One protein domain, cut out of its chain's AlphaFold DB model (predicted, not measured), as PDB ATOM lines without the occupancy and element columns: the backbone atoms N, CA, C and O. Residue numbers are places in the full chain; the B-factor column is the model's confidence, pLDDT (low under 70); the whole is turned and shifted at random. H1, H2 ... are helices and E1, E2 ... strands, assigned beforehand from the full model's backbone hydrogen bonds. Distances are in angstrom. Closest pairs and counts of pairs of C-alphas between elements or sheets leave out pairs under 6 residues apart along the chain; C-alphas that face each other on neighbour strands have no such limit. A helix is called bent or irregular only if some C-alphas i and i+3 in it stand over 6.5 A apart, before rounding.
ATOM      1  N   PHE A 106     152.976 206.882 127.413       89.88
ATOM      2  CA  PHE A 106     152.264 205.608 127.479       89.88
ATOM      3  C   PHE A 106     151.596 205.423 128.843       89.88
ATOM      4  O   PHE A 106     150.422 205.077 128.901       89.88
ATOM      5  N   ALA A 107     152.333 205.689 129.919       90.69
ATOM      6  CA  ALA A 107     151.873 205.551 131.295       90.69
ATOM      7  C   ALA A 107     152.529 206.616 132.181       90.69
ATOM      8  O   ALA A 107     153.558 207.190 131.810       90.69
ATOM      9  N   ARG A 108     151.952 206.868 133.354       92.75
ATOM     10  CA  ARG A 108     152.598 207.623 134.430       92.75
ATOM     11  C   ARG A 108     153.441 206.669 135.272       92.75
ATOM     12  O   ARG A 108     153.057 205.521 135.464       92.75
ATOM     13  N   TRP A 109     154.585 207.152 135.739       92.12
ATOM     14  CA  TRP A 109     155.503 206.431 136.614       92.12
ATOM     15  C   TRP A 109     155.698 207.222 137.898       92.12
ATOM     16  O   TRP A 109     156.083 208.395 137.845       92.12
ATOM     17  N   ASN A 110     155.414 206.597 139.043       89.12
ATOM     18  CA  ASN A 110     155.636 207.177 140.373       89.12
ATOM     19  C   ASN A 110     155.097 208.623 140.511       89.12
ATOM     20  O   ASN A 110     155.741 209.492 141.100       89.12
ATOM     21  N   GLU A 111     153.917 208.886 139.932       82.81
ATOM     22  CA  GLU A 111     153.157 210.156 139.936       82.81
ATOM     23  C   GLU A 111     153.794 211.363 139.219       82.81
ATOM     24  O   GLU A 111     153.070 212.177 138.638       82.81
ATOM     25  N   LYS A 112     155.123 211.505 139.242       86.19
ATOM     26  CA  LYS A 112     155.851 212.692 138.751       86.19
ATOM     27  C   LYS A 112     156.553 212.488 137.411       86.19
ATOM     28  O   LYS A 112     157.113 213.439 136.867       86.19
ATOM     29  N   GLN A 113     156.556 211.266 136.893       90.62
ATOM     30  CA  GLN A 113     157.272 210.911 135.674       90.62
ATOM     31  C   GLN A 113     156.335 210.246 134.671       90.62
ATOM     32  O   GLN A 113     155.242 209.790 135.009       90.62
ATOM     33  N   LEU A 114     156.765 210.204 133.416       91.38
ATOM     34  CA  LEU A 114     156.054 209.545 132.331       91.38
ATOM     35  C   LEU A 114     156.941 208.463 131.729       91.38
ATOM     36  O   LEU A 114     158.141 208.659 131.544       91.38
ATOM     37  N   ILE A 115     156.329 207.344 131.362       91.38
ATOM     38  CA  ILE A 115     156.948 206.311 130.537       91.38
ATOM     39  C   ILE A 115     156.564 206.599 129.093       91.38
ATOM     40  O   ILE A 115     155.383 206.726 128.762       91.38
ATOM     41  N   SER A 116     157.550 206.713 128.214       91.50
ATOM     42  CA  SER A 116     157.314 206.801 126.771       91.50
ATOM     43  C   SER A 116     156.983 205.429 126.179       91.50
ATOM     44  O   SER A 116     157.372 204.398 126.720       91.50
ATOM     45  N   ARG A 117     156.335 205.388 125.009       86.88
ATOM     46  CA  ARG A 117     156.104 204.125 124.270       86.88
ATOM     47  C   ARG A 117     157.393 203.368 123.916       86.88
ATOM     48  O   ARG A 117     157.326 202.196 123.575       86.88
ATOM     49  N   GLN A 118     158.543 204.037 123.966       85.00
ATOM     50  CA  GLN A 118     159.867 203.454 123.767       85.00
ATOM     51  C   GLN A 118     160.462 202.852 125.054       85.00
ATOM     52  O   GLN A 118     161.610 202.424 125.036       85.00
ATOM     53  N   GLY A 119     159.725 202.848 126.171       85.38
ATOM     54  CA  GLY A 119     160.192 202.302 127.449       85.38
ATOM     55  C   GLY A 119     161.163 203.211 128.205       85.38
ATOM     56  O   GLY A 119     161.808 202.770 129.145       85.38
ATOM     57  N   VAL A 120     161.287 204.480 127.808       87.94
ATOM     58  CA  VAL A 120     162.138 205.455 128.508       87.94
ATOM     59  C   VAL A 120     161.292 206.278 129.466       87.94
ATOM     60  O   VAL A 120     160.278 206.840 129.033       87.94
ATOM     61  N   VAL A 121     161.743 206.401 130.715       89.81
ATOM     62  CA  VAL A 121     161.167 207.320 131.700       89.81
ATOM     63  C   VAL A 121     161.734 208.720 131.544       89.81
ATOM     64  O   VAL A 121     162.936 208.911 131.383       89.81
ATOM     65  N   PHE A 122     160.845 209.706 131.571       90.38
ATOM     66  CA  PHE A 122     161.196 211.113 131.469       90.38
ATOM     67  C   PHE A 122     160.301 211.955 132.381       90.38
ATOM     68  O   PHE A 122     159.132 211.641 132.613       90.38
ATOM     69  N   SER A 123     160.869 213.032 132.917       89.44
ATOM     70  CA  SER A 123     160.193 213.931 133.854       89.44
ATOM     71  C   SER A 123     159.775 215.211 133.141       89.44
ATOM     72  O   SER A 123     160.604 215.863 132.505       89.44
ATOM     73  N   VAL A 124     158.505 215.591 133.269       86.75
ATOM     74  CA  VAL A 124     157.955 216.840 132.716       86.75
ATOM     75  C   VAL A 124     157.051 217.515 133.748       86.75
ATOM     76  O   VAL A 124     156.365 216.806 134.486       86.75
ATOM     77  N   PRO A 125     157.001 218.862 133.811       83.81
ATOM     78  CA  PRO A 125     156.171 219.574 134.792       83.81
ATOM     79  C   PRO A 125     154.685 219.194 134.724       83.81
ATOM     80  O   PRO A 125     153.994 219.162 135.733       83.81
ATOM     81  N   GLU A 126     154.210 218.857 133.527       83.69
ATOM     82  CA  GLU A 126     152.816 218.518 133.242       83.69
ATOM     83  C   GLU A 126     152.499 217.027 133.435       83.69
ATOM     84  O   GLU A 126     151.386 216.604 133.134       83.69
ATOM     85  N   ALA A 127     153.439 216.205 133.925       82.62
ATOM     86  CA  ALA A 127     153.251 214.753 134.039       82.62
ATOM     87  C   ALA A 127     151.987 214.384 134.837       82.62
ATOM     88  O   ALA A 127     151.256 213.463 134.466       82.62
ATOM     89  N   ALA A 128     151.688 215.155 135.887       80.00
ATOM     90  CA  ALA A 128     150.514 214.967 136.734       80.00
ATOM     91  C   ALA A 128     149.179 215.236 136.010       80.00
ATOM     92  O   ALA A 128     148.154 214.679 136.401       80.00
ATOM     93  N   SER A 129     149.182 216.039 134.943       84.12
ATOM     94  CA  SER A 129     147.979 216.410 134.187       84.12
ATOM     95  C   SER A 129     147.461 215.284 133.284       84.12
ATOM     96  O   SER A 129     146.320 215.334 132.827       84.12
ATOM     97  N   TYR A 130     148.261 214.240 133.037       84.06
ATOM     98  CA  TYR A 130     147.894 213.103 132.186       84.06
ATOM     99  C   TYR A 130     147.094 212.031 132.947       84.06
ATOM    100  O   TYR A 130     147.492 210.870 133.024       84.06
ATOM    101  N   THR A 131     145.940 212.405 133.501       84.06
ATOM    102  CA  THR A 131     145.090 211.522 134.328       84.06
ATOM    103  C   THR A 131     144.464 210.356 133.562       84.06
ATOM    104  O   THR A 131     144.154 209.333 134.161       84.06
ATOM    105  N   ALA A 132     144.310 210.483 132.240       88.69
ATOM    106  CA  ALA A 132     143.807 209.415 131.376       88.69
ATOM    107  C   ALA A 132     144.830 208.288 131.136       88.69
ATOM    108  O   ALA A 132     144.468 207.240 130.604       88.69
ATOM    109  N   LEU A 133     146.106 208.502 131.478       89.12
ATOM    110  CA  LEU A 133     147.137 207.481 131.336       89.12
ATOM    111  C   LEU A 133     147.151 206.544 132.553       89.12
ATOM    112  O   LEU A 133     146.980 207.017 133.683       89.12
ATOM    113  N   PRO A 134     147.428 205.242 132.347       89.75
ATOM    114  CA  PRO A 134     147.617 204.290 133.438       89.75
ATOM    115  C   PRO A 134     148.667 204.789 134.433       89.75
ATOM    116  O   PRO A 134     149.705 205.313 134.023       89.75
ATOM    117  N   ASP A 135     148.399 204.630 135.728       90.56
ATOM    118  CA  ASP A 135     149.363 204.925 136.791       90.56
ATOM    119  C   ASP A 135     150.117 203.648 137.153       90.56
ATOM    120  O   ASP A 135     149.525 202.702 137.675       90.56
ATOM    121  N   LEU A 136     151.409 203.612 136.842       90.12
ATOM    122  CA  LEU A 136     152.303 202.517 137.185       90.12
ATOM    123  C   LEU A 136     153.252 202.984 138.289       90.12
ATOM    124  O   LEU A 136     153.783 204.098 138.259       90.12
ATOM    125  N   ARG A 137     153.464 202.124 139.282       90.00
ATOM    126  CA  ARG A 137     154.321 202.419 140.432       90.00
ATOM    127  C   ARG A 137     155.246 201.253 140.690       90.00
ATOM    128  O   ARG A 137     154.821 200.099 140.625       90.00
ATOM    129  N   GLY A 138     156.487 201.567 141.020       88.44
ATOM    130  CA  GLY A 138     157.469 200.557 141.358       88.44
ATOM    131  C   GLY A 138     158.874 201.127 141.527       88.44
ATOM    132  O   GLY A 138     159.110 202.306 141.243       88.44
ATOM    133  N   PRO A 139     159.805 200.290 142.003       88.06
ATOM    134  CA  PRO A 139     161.235 200.562 141.956       88.06
ATOM    135  C   PRO A 139     161.726 200.762 140.515       88.06
ATOM    136  O   PRO A 139     161.273 200.064 139.605       88.06
ATOM    137  N   ASP A 140     162.656 201.694 140.299       82.06
ATOM    138  CA  ASP A 140     163.156 202.027 138.955       82.06
ATOM    139  C   ASP A 140     163.853 200.841 138.260       82.06
ATOM    140  O   ASP A 140     163.796 200.725 137.036       82.06
ATOM    141  N   ASP A 141     164.461 199.932 139.026       86.25
ATOM    142  CA  ASP A 141     165.111 198.706 138.543       86.25
ATOM    143  C   ASP A 141     164.123 197.631 138.063       86.25
ATOM    144  O   ASP A 141     164.501 196.772 137.272       86.25
ATOM    145  N   GLN A 142     162.853 197.709 138.473       86.25
ATOM    146  CA  GLN A 142     161.795 196.759 138.098       86.25
ATOM    147  C   GLN A 142     160.796 197.332 137.087       86.25
ATOM    148  O   GLN A 142     159.736 196.758 136.836       86.25
ATOM    149  N   MET A 143     161.112 198.470 136.473       85.69
ATOM    150  CA  MET A 143     160.223 199.120 135.512       85.69
ATOM    151  C   MET A 143     159.836 198.206 134.344       85.69
ATOM    152  O   MET A 143     158.667 198.167 133.959       85.69
ATOM    153  N   SER A 144     160.795 197.462 133.784       85.94
ATOM    154  CA  SER A 144     160.533 196.512 132.695       85.94
ATOM    155  C   SER A 144     159.521 195.446 133.098       85.94
ATOM    156  O   SER A 144     158.637 195.112 132.307       85.94
ATOM    157  N   ASP A 145     159.617 194.962 134.334       88.94
ATOM    158  CA  ASP A 145     158.776 193.891 134.860       88.94
ATOM    159  C   ASP A 145     157.354 194.401 135.102       88.94
ATOM    160  O   ASP A 145     156.387 193.757 134.695       88.94
ATOM    161  N   VAL A 146     157.215 195.607 135.667       88.81
ATOM    162  CA  VAL A 146     155.911 196.259 135.871       88.81
ATOM    163  C   VAL A 146     155.213 196.532 134.535       88.81
ATOM    164  O   VAL A 146     154.018 196.261 134.389       88.81
ATOM    165  N   VAL A 147     155.944 197.043 133.541       87.25
ATOM    166  CA  VAL A 147     155.394 197.306 132.200       87.25
ATOM    167  C   VAL A 147     155.014 196.000 131.493       87.25
ATOM    168  O   VAL A 147     153.952 195.940 130.869       87.25
ATOM    169  N   GLY A 148     155.843 194.958 131.605       87.06
ATOM    170  CA  GLY A 148     155.569 193.634 131.043       87.06
ATOM    171  C   GLY A 148     154.317 193.004 131.650       87.06
ATOM    172  O   GLY A 148     153.395 192.633 130.922       87.06
ATOM    173  N   PHE A 149     154.232 192.994 132.981       88.44
ATOM    174  CA  PHE A 149     153.065 192.504 133.709       88.44
ATOM    175  C   PHE A 149     151.782 193.242 133.303       88.44
ATOM    176  O   PHE A 149     150.759 192.613 133.030       88.44
ATOM    177  N   TYR A 150     151.838 194.575 133.198       88.19
ATOM    178  CA  TYR A 150     150.697 195.375 132.754       88.19
ATOM    179  C   TYR A 150     150.244 195.009 131.331       88.19
ATOM    180  O   TYR A 150     149.046 194.867 131.075       88.19
ATOM    181  N   ALA A 151     151.188 194.818 130.405       86.94
ATOM    182  CA  ALA A 151     150.878 194.435 129.031       86.94
ATOM    183  C   ALA A 151     150.224 193.045 128.942       86.94
ATOM    184  O   ALA A 151     149.308 192.851 128.140       86.94
ATOM    185  N   ASP A 152     150.665 192.088 129.757       89.56
ATOM    186  CA  ASP A 152     150.101 190.738 129.767       89.56
ATOM    187  C   ASP A 152     148.726 190.688 130.436       89.56
ATOM    188  O   ASP A 152     147.814 190.050 129.903       89.56
ATOM    189  N   ALA A 153     148.526 191.446 131.519       88.56
ATOM    190  CA  ALA A 153     147.210 191.627 132.121       88.56
ATOM    191  C   ALA A 153     146.212 192.204 131.103       88.56
ATOM    192  O   ALA A 153     145.122 191.660 130.929       88.56
ATOM    193  N   LEU A 154     146.599 193.251 130.362       86.75
ATOM    194  CA  LEU A 154     145.747 193.829 129.319       86.75
ATOM    195  C   LEU A 154     145.343 192.809 128.249       86.75
ATOM    196  O   LEU A 154     144.180 192.787 127.853       86.75
ATOM    197  N   LYS A 155     146.265 191.954 127.788       87.12
ATOM    198  CA  LYS A 155     145.941 190.900 126.807       87.12
ATOM    199  C   LYS A 155     144.951 189.884 127.374       87.12
ATOM    200  O   LYS A 155     144.018 189.504 126.671       87.12
TER     201      LYS A 155
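Overview. This is residues 106 to 155 of the 161 residues of the protein "Cell division protein" of Rhodanobacter sp. 115 (UniProt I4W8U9). A small antiparallel sheet of three short strands, E1, E2 and E3, has one helix, H1, set to one side of it, and the helix only grazes the sheet. The long link of residues 124 to 139 loops out from the end of E3 and comes back past E1, where its residues 135 to 136 pair with residues 108 to 109, before it leads into H1. The printed part has 50 residues, with three named strands followed by one named helix; the sheet's order is E1, E2, E3, and the class is mixed, helices and strands. The whole is compact, with a radius of gyration of the C-alphas of 10.3 A and spans of 29 by 23 by 18 A.

Along the chain. E1 covers residues 106 to 109 and begins at C-alpha 106, (152.264, 205.608, 127.479); it is 9.7 A long from first to last C-alpha. E2, residues 113 to 116, is 9.8 A long. E3, residues 121 to 123, is 7.0 A long. H1, residues 140 to 155, is 23.8 A long, from C-alpha 140 at (163.156, 202.027, 138.955) to C-alpha 155 at (145.941, 190.900, 126.807). H1 is irregular: C-alphas 141 and 144 are 7.7 A apart.

Arrangement. The three strands form a meander, each strand the antiparallel neighbour of the one before. E1 and E2 are a hairpin, with 152 degrees between their directions; the C-alphas of Arg 108 and Leu 114, which face each other, are 4.5 A apart. Across this pair, N 109 and O 113 are within hydrogen-bond range at 2.8 A, as are N 115 and O 107 at 2.8 A. E2 and E3 are a hairpin too, with 137 degrees between their directions; N 114 and O 122 are 2.9 A apart, as are N 122 and O 114. E1 and E3 are the edge strands, and their closest C-alphas, those of Trp 109 and Val 121, are 7.6 A apart. Residues 135 to 136 pair with residues 108 to 109 of E1, parallel. H1 is on the sheet but only grazes it, with its residues 140 to 147. In H1, 10 of 12 O i to N i+4 pairs are within hydrogen-bond range.

Size, cuts and confidence. The two C-alphas farthest apart, those of Pro 125 and Lys 155, are 31.5 A apart. The printed part has no cut. The links from E1 to E2 and from E2 to E3 are tight, and the link from E3 to H1, with 16 residues, is long. The mean pLDDT of the printed part is 87.6, and no printed residue is under 70.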